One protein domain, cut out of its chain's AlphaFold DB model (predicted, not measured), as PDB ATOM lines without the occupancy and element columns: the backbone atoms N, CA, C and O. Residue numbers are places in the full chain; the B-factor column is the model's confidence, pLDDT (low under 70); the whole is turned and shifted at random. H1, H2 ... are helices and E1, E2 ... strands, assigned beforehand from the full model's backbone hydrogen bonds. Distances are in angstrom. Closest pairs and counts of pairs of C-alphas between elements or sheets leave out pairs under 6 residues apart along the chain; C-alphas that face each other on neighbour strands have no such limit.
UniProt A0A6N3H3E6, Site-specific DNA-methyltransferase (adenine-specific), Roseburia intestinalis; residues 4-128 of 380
ATOM      1  N   LEU A   4      22.849  32.928   6.132       51.41
ATOM      2  CA  LEU A   4      21.716  32.202   5.569       51.41
ATOM      3  C   LEU A   4      21.557  32.276   4.046       51.41
ATOM      4  O   LEU A   4      21.171  31.271   3.464       51.41
ATOM      5  N   LYS A   5      21.782  33.432   3.397       59.59
ATOM      6  CA  LYS A   5      21.630  33.509   1.927       59.59
ATOM      7  C   LYS A   5      22.715  32.658   1.266       59.59
ATOM      8  O   LYS A   5      22.428  31.812   0.437       59.59
ATOM      9  N   LYS A   6      23.940  32.790   1.778       63.72
ATOM     10  CA  LYS A   6      25.105  32.060   1.284       63.72
ATOM     11  C   LYS A   6      24.905  30.540   1.335       63.72
ATOM     12  O   LYS A   6      25.190  29.880   0.350       63.72
ATOM     13  N   ALA A   7      24.405  29.989   2.447       63.75
ATOM     14  CA  ALA A   7      24.213  28.539   2.587       63.75
ATOM     15  C   ALA A   7      23.276  27.937   1.520       63.75
ATOM     16  O   ALA A   7      23.545  26.841   1.032       63.75
ATOM     17  N   LEU A   8      22.220  28.664   1.138       69.31
ATOM     18  CA  LEU A   8      21.301  28.256   0.073       69.31
ATOM     19  C   LEU A   8      21.973  28.341  -1.298       69.31
ATOM     20  O   LEU A   8      21.998  27.347  -2.019       69.31
ATOM     21  N   ASP A   9      22.604  29.479  -1.600       73.94
ATOM     22  CA  ASP A   9      23.308  29.697  -2.870       73.94
ATOM     23  C   ASP A   9      24.370  28.605  -3.118       73.94
ATOM     24  O   ASP A   9      24.569  28.163  -4.248       73.94
ATOM     25  N   TYR A  10      25.043  28.130  -2.061       78.00
ATOM     26  CA  TYR A  10      26.010  27.035  -2.166       78.00
ATOM     27  C   TYR A  10      25.370  25.696  -2.504       78.00
ATOM     28  O   TYR A  10      25.911  24.977  -3.338       78.00
ATOM     29  N   MET A  11      24.244  25.350  -1.880       86.31
ATOM     30  CA  MET A  11      23.561  24.090  -2.170       86.31
ATOM     31  C   MET A  11      23.147  24.022  -3.643       86.31
ATOM     32  O   MET A  11      23.438  23.031  -4.310       86.31
ATOM     33  N   GLU A  12      22.557  25.100  -4.165       89.00
ATOM     34  CA  GLU A  12      22.162  25.163  -5.573       89.00
ATOM     35  C   GLU A  12      23.376  25.098  -6.508       89.00
ATOM     36  O   GLU A  12      23.386  24.340  -7.479       89.00
ATOM     37  N   ARG A  13      24.457  25.816  -6.175       90.56
ATOM     38  CA  ARG A  13      25.710  25.760  -6.942       90.56
ATOM     39  C   ARG A  13      26.338  24.371  -6.942       90.56
ATOM     40  O   ARG A  13      26.842  23.961  -7.979       90.56
ATOM     41  N   ILE A  14      26.310  23.635  -5.830       91.19
ATOM     42  CA  ILE A  14      26.844  22.265  -5.772       91.19
ATOM     43  C   ILE A  14      26.079  21.359  -6.741       91.19
ATOM     44  O   ILE A  14      26.706  20.593  -7.469       91.19
ATOM     45  N   ILE A  15      24.748  21.459  -6.789       94.06
ATOM     46  CA  ILE A  15      23.922  20.651  -7.699       94.06
ATOM     47  C   ILE A  15      24.214  21.009  -9.163       94.06
ATOM     48  O   ILE A  15      24.448  20.109  -9.971       94.06
ATOM     49  N   ALA A  16      24.280  22.301  -9.494       94.69
ATOM     50  CA  ALA A  16      24.644  22.754 -10.838       94.69
ATOM     51  C   ALA A  16      26.057  22.287 -11.241       94.69
ATOM     52  O   ALA A  16      26.249  21.756 -12.330       94.69
ATOM     53  N   ILE A  17      27.040  22.375 -10.336       93.88
ATOM     54  CA  ILE A  17      28.402  21.874 -10.577       93.88
ATOM     55  C   ILE A  17      28.397  20.359 -10.806       93.88
ATOM     56  O   ILE A  17      29.044  19.887 -11.737       93.88
ATOM     57  N   LYS A  18      27.648  19.575 -10.014       94.75
ATOM     58  CA  LYS A  18      27.516  18.125 -10.245       94.75
ATOM     59  C   LYS A  18      26.971  17.826 -11.641       94.75
ATOM     60  O   LYS A  18      27.456  16.901 -12.292       94.75
ATOM     61  N   LYS A  19      25.991  18.605 -12.108       95.00
ATOM     62  CA  LYS A  19      25.456  18.491 -13.469       95.00
ATOM     63  C   LYS A  19      26.520  18.827 -14.518       95.00
ATOM     64  O   LYS A  19      26.731  18.019 -15.417       95.00
ATOM     65  N   GLN A  20      27.228  19.946 -14.370       93.75
ATOM     66  CA  GLN A  20      28.289  20.377 -15.295       93.75
ATOM     67  C   GLN A  20      29.454  19.377 -15.371       93.75
ATOM     68  O   GLN A  20      30.017  19.160 -16.440       93.75
ATOM     69  N   LEU A  21      29.791  18.732 -14.252       95.31
ATOM     70  CA  LEU A  21      30.828  17.700 -14.179       95.31
ATOM     71  C   LEU A  21      30.354  16.314 -14.648       95.31
ATOM     72  O   LEU A  21      31.167  15.395 -14.711       95.31
ATOM     73  N   GLY A  22      29.065  16.133 -14.950       94.12
ATOM     74  CA  GLY A  22      28.519  14.837 -15.361       94.12
ATOM     75  C   GLY A  22      28.503  13.792 -14.240       94.12
ATOM     76  O   GLY A  22      28.689  12.610 -14.509       94.12
ATOM     77  N   VAL A  23      28.297  14.217 -12.989       95.56
ATOM     78  CA  VAL A  23      28.259  13.345 -11.792       95.56
ATOM     79  C   VAL A  23      26.953  13.476 -11.002       95.56
ATOM     80  O   VAL A  23      26.881  13.109  -9.829       95.56
ATOM     81  N   LEU A  24      25.911  14.034 -11.622       96.19
ATOM     82  CA  LEU A  24      24.569  14.095 -11.050       96.19
ATOM     83  C   LEU A  24      23.767  12.861 -11.484       96.19
ATOM     84  O   LEU A  24      23.258  12.808 -12.603       96.19
ATOM     85  N   PHE A  25      23.673  11.876 -10.594       96.12
ATOM     86  CA  PHE A  25      22.945  10.629 -10.823       96.12
ATOM     87  C   PHE A  25      21.483  10.756 -10.400       96.12
ATOM     88  O   PHE A  25      21.160  11.452  -9.438       96.12
ATOM     89  N   LYS A  26      20.594  10.056 -11.102       96.44
ATOM     90  CA  LYS A  26      19.191   9.923 -10.718       96.44
ATOM     91  C   LYS A  26      19.094   9.194  -9.380       96.44
ATOM     92  O   LYS A  26      19.794   8.213  -9.138       96.44
ATOM     93  N   HIS A  27      18.187   9.642  -8.517       95.06
ATOM     94  CA  HIS A  27      18.025   9.042  -7.196       95.06
ATOM     95  C   HIS A  27      17.748   7.530  -7.280       95.06
ATOM     96  O   HIS A  27      16.840   7.088  -7.987       95.06
ATOM     97  N   GLY A  28      18.544   6.739  -6.553       92.75
ATOM     98  CA  GLY A  28      18.407   5.281  -6.483       92.75
ATOM     99  C   GLY A  28      18.809   4.527  -7.757       92.75
ATOM    100  O   GLY A  28      18.504   3.339  -7.858       92.75
ATOM    101  N   LYS A  29      19.462   5.185  -8.724       93.06
ATOM    102  CA  LYS A  29      19.858   4.595 -10.010       93.06
ATOM    103  C   LYS A  29      21.302   4.942 -10.356       93.06
ATOM    104  O   LYS A  29      21.769   6.039 -10.068       93.06
ATOM    105  N   ASP A  30      21.974   4.033 -11.050       93.31
ATOM    106  CA  ASP A  30      23.300   4.270 -11.636       93.31
ATOM    107  C   ASP A  30      23.169   4.872 -13.050       93.31
ATOM    108  O   ASP A  30      23.684   4.362 -14.039       93.31
ATOM    109  N   GLU A  31      22.362   5.929 -13.162       95.62
ATOM    110  CA  GLU A  31      22.076   6.635 -14.413       95.62
ATOM    111  C   GLU A  31      22.238   8.138 -14.199       95.62
ATOM    112  O   GLU A  31      21.705   8.684 -13.234       95.62
ATOM    113  N   LEU A  32      22.909   8.835 -15.117       95.44
ATOM    114  CA  LEU A  32      23.035  10.292 -15.059       95.44
ATOM    115  C   LEU A  32      21.707  10.989 -15.387       95.44
ATOM    116  O   LEU A  32      20.951  10.560 -16.263       95.44
ATOM    117  N   LEU A  33      21.453  12.113 -14.719       94.50
ATOM    118  CA  LEU A  33      20.355  13.015 -15.049       94.50
ATOM    119  C   LEU A  33      20.740  13.840 -16.286       94.50
ATOM    120  O   LEU A  33      21.431  14.856 -16.187       94.50
ATOM    121  N   THR A  34      20.320  13.389 -17.465       93.44
ATOM    122  CA  THR A  34      20.736  13.963 -18.760       93.44
ATOM    123  C   THR A  34      19.629  14.753 -19.445       93.44
ATOM    124  O   THR A  34      19.925  15.622 -20.253       93.44
ATOM    125  N   GLU A  35      18.377  14.503 -19.075       93.38
ATOM    126  CA  GLU A  35      17.182  15.004 -19.755       93.38
ATOM    127  C   GLU A  35      16.936  16.507 -19.562       93.38
ATOM    128  O   GLU A  35      16.215  17.111 -20.351       93.38
ATOM    129  N   TYR A  36      17.523  17.091 -18.516       94.81
ATOM    130  CA  TYR A  36      17.412  18.508 -18.180       94.81
ATOM    131  C   TYR A  36      18.788  19.109 -17.943       94.81
ATOM    132  O   TYR A  36      19.658  18.453 -17.362       94.81
ATOM    133  N   ASP A  37      18.943  20.367 -18.324       94.88
ATOM    134  CA  ASP A  37      20.040  21.224 -17.906       94.88
ATOM    135  C   ASP A  37      19.704  21.900 -16.577       94.88
ATOM    136  O   ASP A  37      18.537  22.091 -16.215       94.88
ATOM    137  N   ILE A  38      20.751  22.179 -15.801       95.62
ATOM    138  CA  ILE A  38      20.637  22.735 -14.457       95.62
ATOM    139  C   ILE A  38      21.718  23.787 -14.282       95.62
ATOM    140  O   ILE A  38      22.903  23.461 -14.296       95.62
ATOM    141  N   ASP A  39      21.290  25.019 -14.030       93.06
ATOM    142  CA  ASP A  39      22.167  26.145 -13.725       93.06
ATOM    143  C   ASP A  39      21.611  26.980 -12.574       93.06
ATOM    144  O   ASP A  39      20.477  26.803 -12.125       93.06
ATOM    145  N   VAL A  40      22.422  27.916 -12.087       91.19
ATOM    146  CA  VAL A  40      21.994  28.917 -11.109       91.19
ATOM    147  C   VAL A  40      21.819  30.252 -11.825       91.19
ATOM    148  O   VAL A  40      22.801  30.859 -12.254       91.19
ATOM    149  N   ILE A  41      20.572  30.711 -11.933       87.94
ATOM    150  CA  ILE A  41      20.192  31.989 -12.549       87.94
ATOM    151  C   ILE A  41      19.565  32.849 -11.453       87.94
ATOM    152  O   ILE A  41      18.658  32.395 -10.761       87.94
ATOM    153  N   ASP A  42      20.084  34.062 -11.251       83.69
ATOM    154  CA  ASP A  42      19.633  34.988 -10.199       83.69
ATOM    155  C   ASP A  42      19.573  34.355  -8.791       83.69
ATOM    156  O   ASP A  42      18.628  34.560  -8.029       83.69
ATOM    157  N   ASP A  43      20.604  33.576  -8.445       77.94
ATOM    158  CA  ASP A  43      20.724  32.816  -7.188       77.94
ATOM    159  C   ASP A  43      19.650  31.718  -6.994       77.94
ATOM    160  O   ASP A  43      19.458  31.216  -5.886       77.94
ATOM    161  N   ILE A  44      18.954  31.310  -8.061       84.75
ATOM    162  CA  ILE A  44      17.933  30.256  -8.036       84.75
ATOM    163  C   ILE A  44      18.358  29.103  -8.945       84.75
ATOM    164  O   ILE A  44      18.740  29.304 -10.100       84.75
ATOM    165  N   LEU A  45      18.242  27.873  -8.435       90.31
ATOM    166  CA  LEU A  45      18.412  26.673  -9.247       90.31
ATOM    167  C   LEU A  45      17.320  26.606 -10.308       90.31
ATOM    168  O   LEU A  45      16.139  26.423 -10.005       90.31
ATOM    169  N   SER A  46      17.742  26.760 -11.551       92.44
ATOM    170  CA  SER A  46      16.894  26.729 -12.728       92.44
ATOM    171  C   SER A  46      17.117  25.411 -13.445       92.44
ATOM    172  O   SER A  46      18.247  25.054 -13.766       92.44
ATOM    173  N   VAL A  47      16.023  24.693 -13.678       95.44
ATOM    174  CA  VAL A  47      16.015  23.401 -14.365       95.44
ATOM    175  C   VAL A  47      15.198  23.575 -15.635       95.44
ATOM    176  O   VAL A  47      14.070  24.071 -15.567       95.44
ATOM    177  N   TYR A  48      15.762  23.221 -16.785       95.31
ATOM    178  CA  TYR A  48      15.140  23.464 -18.086       95.31
ATOM    179  C   TYR A  48      15.493  22.366 -19.092       95.31
ATOM    180  O   TYR A  48      16.503  21.679 -18.951       95.31
ATOM    181  N   ASP A  49      14.606  22.126 -20.054       92.50
ATOM    182  CA  ASP A  49      14.832  21.131 -21.104       92.50
ATOM    183  C   ASP A  49      15.742  21.672 -22.222       92.50
ATOM    184  O   ASP A  49      16.093  22.853 -22.250       92.50
ATOM    185  N   GLY A  50      16.091  20.823 -23.195       88.19
ATOM    186  CA  GLY A  50      16.923  21.218 -24.339       88.19
ATOM    187  C   GLY A  50      16.301  22.272 -25.272       88.19
ATOM    188  O   GLY A  50      16.967  22.731 -26.196       88.19
ATOM    189  N   GLN A  51      15.036  22.658 -25.060       90.81
ATOM    190  CA  GLN A  51      14.372  23.769 -25.755       90.81
ATOM    191  C   GLN A  51      14.347  25.053 -24.904       90.81
ATOM    192  O   GLN A  51      13.797  26.066 -25.335       90.81
ATOM    193  N   GLY A  52      14.935  25.027 -23.702       90.38
ATOM    194  CA  GLY A  52      14.960  26.141 -22.756       90.38
ATOM    195  C   GLY A  52      13.674  26.300 -21.943       90.38
ATOM    196  O   GLY A  52      13.500  27.319 -21.272       90.38
ATOM    197  N   LYS A  53      12.749  25.333 -21.983       92.94
ATOM    198  CA  LYS A  53      11.504  25.404 -21.213       92.94
ATOM    199  C   LYS A  53      11.759  24.999 -19.764       92.94
ATOM    200  O   LYS A  53      12.314  23.936 -19.500       92.94
ATOM    201  N   SER A  54      11.302  25.825 -18.825       94.00
ATOM    202  CA  SER A  54      11.435  25.549 -17.394       94.00
ATOM    203  C   SER A  54      10.712  24.267 -16.977       94.00
ATOM    204  O   SER A  54       9.586  23.985 -17.401       94.00
ATOM    205  N   PHE A  55      11.365  23.511 -16.103       94.88
ATOM    206  CA  PHE A  55      10.826  22.311 -15.492       94.88
ATOM    207  C   PHE A  55       9.668  22.646 -14.546       94.88
ATOM    208  O   PHE A  55       9.773  23.513 -13.676       94.88
ATOM    209  N   HIS A  56       8.579  21.896 -14.685       93.94
ATOM    210  CA  HIS A  56       7.446  21.923 -13.773       93.94
ATOM    211  C   HIS A  56       7.136  20.499 -13.330       93.94
ATOM    212  O   HIS A  56       6.991  19.607 -14.163       93.94
ATOM    213  N   TYR A  57       7.030  20.304 -12.016       94.69
ATOM    214  CA  TYR A  57       6.768  18.992 -11.446       94.69
ATOM    215  C   TYR A  57       5.341  18.511 -11.756       94.69
ATOM    216  O   TYR A  57       4.363  19.157 -11.380       94.69
ATOM    217  N   ASP A  58       5.242  17.347 -12.398       93.88
ATOM    218  CA  ASP A  58       4.009  16.594 -12.628       93.88
ATOM    219  C   ASP A  58       4.131  15.191 -12.018       93.88
ATOM    220  O   ASP A  58       4.893  14.351 -12.501       93.88
ATOM    221  N   LYS A  59       3.335  14.924 -10.976       91.62
ATOM    222  CA  LYS A  59       3.331  13.641 -10.251       91.62
ATOM    223  C   LYS A  59       2.907  12.441 -11.107       91.62
ATOM    224  O   LYS A  59       3.178  11.304 -10.738       91.62
ATOM    225  N   ASN A  60       2.220  12.677 -12.228       92.56
ATOM    226  CA  ASN A  60       1.765  11.615 -13.127       92.56
ATOM    227  C   ASN A  60       2.802  11.290 -14.213       92.56
ATOM    228  O   ASN A  60       2.645  10.313 -14.947       92.56
ATOM    229  N   ASN A  61       3.862  12.095 -14.331       94.62
ATOM    230  CA  ASN A  61       4.913  11.914 -15.317       94.62
ATOM    231  C   ASN A  61       6.137  11.242 -14.679       94.62
ATOM    232  O   ASN A  61       6.795  11.806 -13.808       94.62
ATOM    233  N   VAL A  62       6.486  10.048 -15.165       93.12
ATOM    234  CA  VAL A  62       7.590   9.231 -14.625       93.12
ATOM    235  C   VAL A  62       8.943   9.950 -14.684       93.12
ATOM    236  O   VAL A  62       9.726   9.871 -13.737       93.12
ATOM    237  N   LEU A  63       9.227  10.668 -15.775       93.62
ATOM    238  CA  LEU A  63      10.464  11.440 -15.903       93.62
ATOM    239  C   LEU A  63      10.459  12.618 -14.925       93.62
ATOM    240  O   LEU A  63      11.439  12.824 -14.212       93.62
ATOM    241  N   SER A  64       9.347  13.352 -14.851       94.94
ATOM    242  CA  SER A  64       9.207  14.472 -13.921       94.94
ATOM    243  C   SER A  64       9.360  14.036 -12.467       94.94
ATOM    244  O   SER A  64      10.004  14.742 -11.693       94.94
ATOM    245  N   GLN A  65       8.803  12.881 -12.104       95.19
ATOM    246  CA  GLN A  65       8.973  12.275 -10.790       95.19
ATOM    247  C   GLN A  65      10.449  11.975 -10.521       95.19
ATOM    248  O   GLN A  65      10.990  12.397  -9.504       95.19
ATOM    249  N   SER A  66      11.128  11.313 -11.463       95.25
ATOM    250  CA  SER A  66      12.546  10.963 -11.321       95.25
ATOM    251  C   SER A  66      13.441  12.194 -11.145       95.25
ATOM    252  O   SER A  66      14.379  12.153 -10.349       95.25
ATOM    253  N   VAL A  67      13.174  13.284 -11.873       95.56
ATOM    254  CA  VAL A  67      13.912  14.555 -11.747       95.56
ATOM    255  C   VAL A  67      13.668  15.167 -10.367       95.56
ATOM    256  O   VAL A  67      14.623  15.491  -9.663       95.56
ATOM    257  N   GLN A  68      12.403  15.272  -9.952       95.69
ATOM    258  CA  GLN A  68      12.020  15.872  -8.674       95.69
ATOM    259  C   GLN A  68      12.611  15.105  -7.480       95.69
ATOM    260  O   GLN A  68      13.200  15.717  -6.589       95.69
ATOM    261  N   GLU A  69      12.532  13.770  -7.492       95.44
ATOM    262  CA  GLU A  69      13.141  12.906  -6.473       95.44
ATOM    263  C   GLU A  69      14.658  13.094  -6.396       95.44
ATOM    264  O   GLU A  69      15.224  13.145  -5.303       95.44
ATOM    265  N   THR A  70      15.317  13.231  -7.549       96.00
ATOM    266  CA  THR A  70      16.764  13.464  -7.625       96.00
ATOM    267  C   THR A  70      17.142  14.785  -6.975       96.00
ATOM    268  O   THR A  70      17.969  14.805  -6.065       96.00
ATOM    269  N   LEU A  71      16.486  15.880  -7.362       95.38
ATOM    270  CA  LEU A  71      16.763  17.205  -6.806       95.38
ATOM    271  C   LEU A  71      16.500  17.261  -5.298       95.38
ATOM    272  O   LEU A  71      17.323  17.788  -4.550       95.38
ATOM    273  N   PHE A  72      15.389  16.679  -4.835       94.81
ATOM    274  CA  PHE A  72      15.068  16.617  -3.410       94.81
ATOM    275  C   PHE A  72      16.137  15.875  -2.612       94.81
ATOM    276  O   PHE A  72      16.630  16.384  -1.606       94.81
ATOM    277  N   ASN A  73      16.507  14.669  -3.050       93.69
ATOM    278  CA  ASN A  73      17.429  13.822  -2.301       93.69
ATOM    279  C   ASN A  73      18.876  14.336  -2.357       93.69
ATOM    280  O   ASN A  73      19.616  14.170  -1.386       93.69
ATOM    281  N   GLU A  74      19.270  15.026  -3.427       93.94
ATOM    282  CA  GLU A  74      20.561  15.716  -3.507       93.94
ATOM    283  C   GLU A  74      20.631  16.906  -2.545       93.94
ATOM    284  O   GLU A  74      21.567  16.996  -1.745       93.94
ATOM    285  N   LYS A  75      19.597  17.763  -2.524       92.62
ATOM    286  CA  LYS A  75      19.484  18.848  -1.533       92.62
ATOM    287  C   LYS A  75      19.500  18.301  -0.110       92.62
ATOM    288  O   LYS A  75      20.258  18.778   0.733       92.62
ATOM    289  N   ARG A  76      18.714  17.252   0.148       91.88
ATOM    290  CA  ARG A  76      18.678  16.554   1.437       91.88
ATOM    291  C   ARG A  76      20.064  16.055   1.841       91.88
ATOM    292  O   ARG A  76      20.492  16.323   2.958       91.88
ATOM    293  N   THR A  77      20.785  15.399   0.935       91.38
ATOM    294  CA  THR A  77      22.132  14.868   1.196       91.38
ATOM    295  C   THR A  77      23.118  15.976   1.558       91.38
ATOM    296  O   THR A  77      23.870  15.826   2.521       91.38
ATOM    297  N   ILE A  78      23.096  17.102   0.835       91.31
ATOM    298  CA  ILE A  78      23.953  18.263   1.117       91.31
ATOM    299  C   ILE A  78      23.629  18.852   2.497       91.31
ATOM    300  O   ILE A  78      24.537  19.080   3.298       91.31
ATOM    301  N   ILE A  79      22.344  19.060   2.801       90.25
ATOM    302  CA  ILE A  79      21.902  19.617   4.087       90.25
ATOM    303  C   ILE A  79      22.275  18.691   5.249       90.25
ATOM    304  O   ILE A  79      22.741  19.169   6.279       90.25
ATOM    305  N   GLU A  80      22.082  17.380   5.095       89.19
ATOM    306  CA  GLU A  80      22.304  16.401   6.161       89.19
ATOM    307  C   GLU A  80      23.783  16.080   6.394       89.19
ATOM    308  O   GLU A  80      24.166  15.837   7.538       89.19
ATOM    309  N   ASN A  81      24.618  16.055   5.350       88.69
ATOM    310  CA  ASN A  81      25.974  15.496   5.446       88.69
ATOM    311  C   ASN A  81      27.100  16.485   5.127       88.69
ATOM    312  O   ASN A  81      28.253  16.193   5.435       88.69
ATOM    313  N   CYS A  82      26.800  17.630   4.511       90.38
ATOM    314  CA  CYS A  82      27.825  18.576   4.061       90.38
ATOM    315  C   CYS A  82      27.726  19.936   4.757       90.38
ATOM    316  O   CYS A  82      28.741  20.613   4.921       90.38
ATOM    317  N   LEU A  83      26.524  20.352   5.163       90.81
ATOM    318  CA  LEU A  83      26.297  21.656   5.770       90.81
ATOM    319  C   LEU A  83      26.213  21.556   7.295       90.81
ATOM    320  O   LEU A  83      25.307  20.930   7.842       90.81
ATOM    321  N   PHE A  84      27.123  22.251   7.974       92.75
ATOM    322  CA  PHE A  84      27.153  22.383   9.429       92.75
ATOM    323  C   PHE A  84      27.278  23.860   9.793       92.75
ATOM    324  O   PHE A  84      28.014  24.608   9.146       92.75
ATOM    325  N   GLY A  85      26.553  24.300  10.820       92.00
ATOM    326  CA  GLY A  85      26.471  25.716  11.164       92.00
ATOM    327  C   GLY A  85      26.362  25.951  12.660       92.00
ATOM    328  O   GLY A  85      25.687  25.210  13.371       92.00
ATOM    329  N   VAL A  86      27.013  27.014  13.126       92.75
ATOM    330  CA  VAL A  86      26.966  27.454  14.521       92.75
ATOM    331  C   VAL A  86      26.803  28.964  14.557       92.75
ATOM    332  O   VAL A  86      27.560  29.683  13.903       92.75
ATOM    333  N   ASP A  87      25.839  29.440  15.335       92.88
ATOM    334  CA  ASP A  87      25.659  30.862  15.621       92.88
ATOM    335  C   ASP A  87      25.385  31.051  17.116       92.88
ATOM    336  O   ASP A  87      24.745  30.215  17.752       92.88
ATOM    337  N   LEU A  88      25.860  32.150  17.699       90.25
ATOM    338  CA  LEU A  88      25.600  32.451  19.106       90.25
ATOM    339  C   LEU A  88      24.122  32.815  19.335       90.25
ATOM    340  O   LEU A  88      23.567  32.558  20.400       90.25
ATOM    341  N   ASN A  89      23.468  33.410  18.335       90.38
ATOM    342  CA  ASN A  89      22.075  33.821  18.403       90.38
ATOM    343  C   ASN A  89      21.140  32.682  17.971       90.38
ATOM    344  O   ASN A  89      20.969  32.404  16.781       90.38
ATOM    345  N   SER A  90      20.425  32.102  18.934       92.12
ATOM    346  CA  SER A  90      19.457  31.027  18.685       92.12
ATOM    347  C   SER A  90      18.334  31.399  17.712       92.12
ATOM    348  O   SER A  90      17.828  30.537  16.990       92.12
ATOM    349  N   LYS A  91      17.970  32.686  17.604       92.56
ATOM    350  CA  LYS A  91      17.002  33.145  16.594       92.56
ATOM    351  C   LYS A  91      17.577  33.039  15.183       92.56
ATOM    352  O   LYS A  91      16.866  32.626  14.273       92.56
ATOM    353  N   ALA A  92      18.852  33.383  14.991       89.81
ATOM    354  CA  ALA A  92      19.513  33.252  13.692       89.81
ATOM    355  C   ALA A  92      19.602  31.779  13.265       89.81
ATOM    356  O   ALA A  92      19.331  31.463  12.106       89.81
ATOM    357  N   VAL A  93      19.875  30.882  14.220       91.00
ATOM    358  CA  VAL A  93      19.832  29.423  14.026       91.00
ATOM    359  C   VAL A  93      18.449  28.962  13.571       91.00
ATOM    360  O   VAL A  93      18.346  28.304  12.538       91.00
ATOM    361  N   ALA A  94      17.382  29.357  14.272       91.19
ATOM    362  CA  ALA A  94      16.016  28.969  13.917       91.19
ATOM    363  C   ALA A  94      15.600  29.473  12.523       91.19
ATOM    364  O   ALA A  94      14.996  28.733  11.747       91.19
ATOM    365  N   ILE A  95      15.960  30.713  12.164       90.62
ATOM    366  CA  ILE A  95      15.696  31.252  10.821       90.62
ATOM    367  C   ILE A  95      16.501  30.471   9.770       90.62
ATOM    368  O   ILE A  95      15.986  30.209   8.686       90.62
ATOM    369  N   CYS A  96      17.747  30.086  10.071       89.12
ATOM    370  CA  CYS A  96      18.581  29.285   9.170       89.12
ATOM    371  C   CYS A  96      17.947  27.923   8.900       89.12
ATOM    372  O   CYS A  96      17.740  27.565   7.742       89.12
ATOM    373  N   GLN A  97      17.545  27.226   9.963       90.88
ATOM    374  CA  GLN A  97      16.834  25.957   9.868       90.88
ATOM    375  C   GLN A  97      15.558  26.111   9.020       90.88
ATOM    376  O   GLN A  97      15.392  25.425   8.016       90.88
ATOM    377  N   LEU A  98      14.704  27.092   9.333       90.06
ATOM    378  CA  LEU A  98      13.475  27.332   8.571       90.06
ATOM    379  C   LEU A  98      13.740  27.573   7.076       90.06
ATOM    380  O   LEU A  98      13.003  27.071   6.233       90.06
ATOM    381  N   ARG A  99      14.793  28.319   6.726       88.38
ATOM    382  CA  ARG A  99      15.137  28.572   5.320       88.38
ATOM    383  C   ARG A  99      15.603  27.322   4.587       88.38
ATOM    384  O   ARG A  99      15.172  27.119   3.460       88.38
ATOM    385  N   LEU A 100      16.436  26.496   5.218       89.00
ATOM    386  CA  LEU A 100      16.860  25.219   4.639       89.00
ATOM    387  C   LEU A 100      15.655  24.295   4.406       89.00
ATOM    388  O   LEU A 100      15.565  23.657   3.362       89.00
ATOM    389  N   TRP A 101      14.688  24.283   5.331       88.62
ATOM    390  CA  TRP A 101      13.428  23.561   5.141       88.62
ATOM    391  C   TRP A 101      12.594  24.097   3.980       88.62
ATOM    392  O   TRP A 101      12.129  23.306   3.165       88.62
ATOM    393  N   ILE A 102      12.409  25.418   3.881       89.19
ATOM    394  CA  ILE A 102      11.659  26.031   2.772       89.19
ATOM    395  C   ILE A 102      12.332  25.733   1.429       89.19
ATOM    396  O   ILE A 102      11.640  25.479   0.449       89.19
ATOM    397  N   GLU A 103      13.663  25.732   1.378       88.56
ATOM    398  CA  GLU A 103      14.383  25.404   0.148       88.56
ATOM    399  C   GLU A 103      14.178  23.948  -0.268       88.56
ATOM    400  O   GLU A 103      13.874  23.674  -1.427       88.56
ATOM    401  N   LEU A 104      14.264  23.016   0.683       89.81
ATOM    402  CA  LEU A 104      14.011  21.606   0.411       89.81
ATOM    403  C   LEU A 104      12.552  21.360  -0.019       89.81
ATOM    404  O   LEU A 104      12.299  20.552  -0.913       89.81
ATOM    405  N   LEU A 105      11.599  22.101   0.560       90.12
ATOM    406  CA  LEU A 105      10.179  22.031   0.200       90.12
ATOM    407  C   LEU A 105       9.905  22.372  -1.266       90.12
ATOM    408  O   LEU A 105       8.964  21.820  -1.831       90.12
ATOM    409  N   LYS A 106      10.718  23.224  -1.909       89.75
ATOM    410  CA  LYS A 106      10.541  23.543  -3.338       89.75
ATOM    411  C   LYS A 106      10.661  22.309  -4.235       89.75
ATOM    412  O   LYS A 106      10.057  22.278  -5.303       89.75
ATOM    413  N   ASN A 107      11.422  21.303  -3.801       92.12
ATOM    414  CA  ASN A 107      11.617  20.054  -4.531       92.12
ATOM    415  C   ASN A 107      10.876  18.867  -3.909       92.12
ATOM    416  O   ASN A 107      11.101  17.732  -4.314       92.12
ATOM    417  N   ALA A 108       9.991  19.089  -2.936       92.31
ATOM    418  CA  ALA A 108       9.228  17.994  -2.358       92.31
ATOM    419  C   ALA A 108       8.370  17.281  -3.419       92.31
ATOM    420  O   ALA A 108       7.891  17.891  -4.379       92.31
ATOM    421  N   TYR A 109       8.198  15.974  -3.239       92.69
ATOM    422  CA  TYR A 109       7.473  15.103  -4.157       92.69
ATOM    423  C   TYR A 109       6.503  14.201  -3.397       92.69
ATOM    424  O   TYR A 109       6.555  14.086  -2.170       92.69
ATOM    425  N   TYR A 110       5.608  13.565  -4.149       90.12
ATOM    426  CA  TYR A 110       4.650  12.603  -3.617       90.12
ATOM    427  C   TYR A 110       5.115  11.188  -3.932       90.12
ATOM    428  O   TYR A 110       5.528  10.895  -5.052       90.12
ATOM    429  N   LYS A 111       5.000  10.303  -2.948       86.44
ATOM    430  CA  LYS A 111       5.201   8.866  -3.082       86.44
ATOM    431  C   LYS A 111       4.005   8.168  -2.453       86.44
ATOM    432  O   LYS A 111       3.727   8.356  -1.274       86.44
ATOM    433  N   ASN A 112       3.275   7.384  -3.245       85.69
ATOM    434  CA  ASN A 112       2.033   6.727  -2.816       85.69
ATOM    435  C   ASN A 112       1.017   7.712  -2.192       85.69
ATOM    436  O   ASN A 112       0.475   7.446  -1.124       85.69
ATOM    437  N   GLU A 113       0.808   8.871  -2.831       83.44
ATOM    438  CA  GLU A 113      -0.057   9.973  -2.353       83.44
ATOM    439  C   GLU A 113       0.362  10.620  -1.016       83.44
ATOM    440  O   GLU A 113      -0.320  11.510  -0.509       83.44
ATOM    441  N   VAL A 114       1.525  10.252  -0.473       84.69
ATOM    442  CA  VAL A 114       2.115  10.876   0.714       84.69
ATOM    443  C   VAL A 114       3.276  11.764   0.282       84.69
ATOM    444  O   VAL A 114       4.144  11.343  -0.479       84.69
ATOM    445  N   MET A 115       3.288  13.009   0.752       86.06
ATOM    446  CA  MET A 115       4.413  13.918   0.535       86.06
ATOM    447  C   MET A 115       5.619  13.438   1.344       86.06
ATOM    448  O   MET A 115       5.488  13.144   2.535       86.06
ATOM    449  N   GLU A 116       6.785  13.369   0.707       84.25
ATOM    450  CA  GLU A 116       8.019  12.970   1.385       84.25
ATOM    451  C   GLU A 116       8.311  13.908   2.570       84.25
ATOM    452  O   GLU A 116       8.197  15.136   2.473       84.25
ATOM    453  N   THR A 117       8.672  13.327   3.714       78.25
ATOM    454  CA  THR A 117       8.885  14.090   4.947       78.25
ATOM    455  C   THR A 117      10.227  14.810   4.944       78.25
ATOM    456  O   THR A 117      11.251  14.251   4.551       78.25
ATOM    457  N   LEU A 118      10.236  16.036   5.466       82.56
ATOM    458  CA  LEU A 118      11.459  16.809   5.662       82.56
ATOM    459  C   LEU A 118      12.324  16.202   6.777       82.56
ATOM    460  O   LEU A 118      11.783  15.745   7.788       82.56
ATOM    461  N   PRO A 119      13.657  16.247   6.647       83.56
ATOM    462  CA  PRO A 119      14.543  15.728   7.665       83.56
ATOM    463  C   PRO A 119      14.634  16.654   8.879       83.56
ATOM    464  O   PRO A 119      14.398  17.869   8.814       83.56
ATOM    465  N   ASN A 120      15.064  16.079  10.000       85.31
ATOM    466  CA  ASN A 120      15.381  16.828  11.211       85.31
ATOM    467  C   ASN A 120      16.760  17.500  11.089       85.31
ATOM    468  O   ASN A 120      17.786  16.929  11.451       85.31
ATOM    469  N   ILE A 121      16.775  18.725  10.557       82.19
ATOM    470  CA  ILE A 121      17.992  19.517  10.287       82.19
ATOM    471  C   ILE A 121      18.558  20.235  11.521       82.19
ATOM    472  O   ILE A 121      19.639  20.826  11.462       82.19
ATOM    473  N   ASP A 122      17.836  20.215  12.644       83.06
ATOM    474  CA  ASP A 122      18.244  20.880  13.886       83.06
ATOM    475  C   ASP A 122      19.535  20.295  14.472       83.06
ATOM    476  O   ASP A 122      20.208  20.939  15.275       83.06
ATOM    477  N   ILE A 123      19.921  19.101  14.015       85.25
ATOM    478  CA  ILE A 123      21.164  18.443  14.399       85.25
ATOM    479  C   ILE A 123      22.404  18.963  13.652       85.25
ATOM    480  O   ILE A 123      23.515  18.714  14.110       85.25
ATOM    481  N   ASN A 124      22.241  19.735  12.572       90.81
ATOM    482  CA  ASN A 124      23.351  20.268  11.769       90.81
ATOM    483  C   ASN A 124      23.603  21.765  12.005       90.81
ATOM    484  O   ASN A 124      24.744  22.223  11.917       90.81
ATOM    485  N   ILE A 125      22.556  22.535  12.321       92.50
ATOM    486  CA  ILE A 125      22.653  23.975  12.604       92.50
ATOM    487  C   ILE A 125      22.332  24.219  14.076       92.50
ATOM    488  O   ILE A 125      21.195  24.019  14.500       92.50
ATOM    489  N   LYS A 126      23.317  24.669  14.856       93.12
ATOM    490  CA  LYS A 126      23.252  24.704  16.323       93.12
ATOM    491  C   LYS A 126      23.555  26.079  16.900       93.12
ATOM    492  O   LYS A 126      24.184  26.917  16.260       93.12
ATOM    493  N   SER A 127      23.090  26.304  18.127       92.69
ATOM    494  CA  SER A 127      23.424  27.512  18.886       92.69
ATOM    495  C   SER A 127      24.675  27.287  19.731       92.69
ATOM    496  O   SER A 127      24.789  26.238  20.360       92.69
ATOM    497  N   GLY A 128      25.590  28.254  19.757       92.81
ATOM    498  CA  GLY A 128      26.777  28.213  20.610       92.81
ATOM    499  C   GLY A 128      27.860  29.212  20.207       92.81
ATOM    500  O   GLY A 128      27.853  29.796  19.123       92.81
TER     501      GLY A 128
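This is residues 4 to 128 of the 380 residues of the protein "Site-specific DNA-methyltransferase (adenine-specific)" of Roseburia intestinalis (UniProt A0A6N3H3E6). Three helices, H1, H2 and H3, pack together with their centres in a triangle, and two small strand pairs lie toward opposite ends of the longest axis: the hairpin E1 and E2 packs on H1, the parallel pair E3 and E4 on H3. The 125 printed residues run H1, E1, E2, H2, E3, H3, E4, in the mixed class. The whole is compact, with a radius of gyration of the C-alphas of 15.1 A and spans of 46, 32 and 25 A.

H1, residues 4 to 20, comes closest to E1, residues 37 to 41, at the C-alphas of Ala 16 and Asp 39, 5.1 A apart. E1 and E2, residues 44 to 48, form an antiparallel hairpin, with N 39 and O 46 at 3.1 A, within hydrogen-bond range. H2, residues 62 to 81, touches H1 at a steep tilt of 53 degrees, opposite ways; the closest C-alphas, of Met 11 and Lys 75, are 6.7 A apart. H3, residues 90 to 105, touches H2 with residues 100 to 104 alone, at a shallow tilt of 21 degrees, opposite ways; the closest C-alphas, of Phe 72 and Leu 104, are 6.4 A apart. H1 touches H3 with residues 4 to 8 alone, the same way, at 33 degrees, only just shallow; the closest C-alphas, of Leu 4 and Cys 96, are 5.6 A apart. E3, residues 85 to 87, H3 and E4, residues 125 to 127, form a strand-helix-strand unit, two parallel neighbour strands with a helix between along the chain, its crossover right-handed; N 126 and O 85 are 2.8 A apart. Every O i to N i+4 pair is within hydrogen-bond range in H2 and H3, and 12 of 13 in H1.

H1 begins at C-alpha 4, (21.716, 32.202, 5.569), and is 24.9 A long. E1 measures 12.0 A, E2 12.4 A, H2 27.9 A and H3 22.6 A. E4 ends at C-alpha 127, (23.424, 27.512, 18.886).

The C-alphas farthest apart, of Gln 51 and Gly 128, are 48.2 A apart. The printed part has no cut. The links H1 to E1, E2 to H2 and H3 to E4 are long. Residues 4 to 8 are under pLDDT 70.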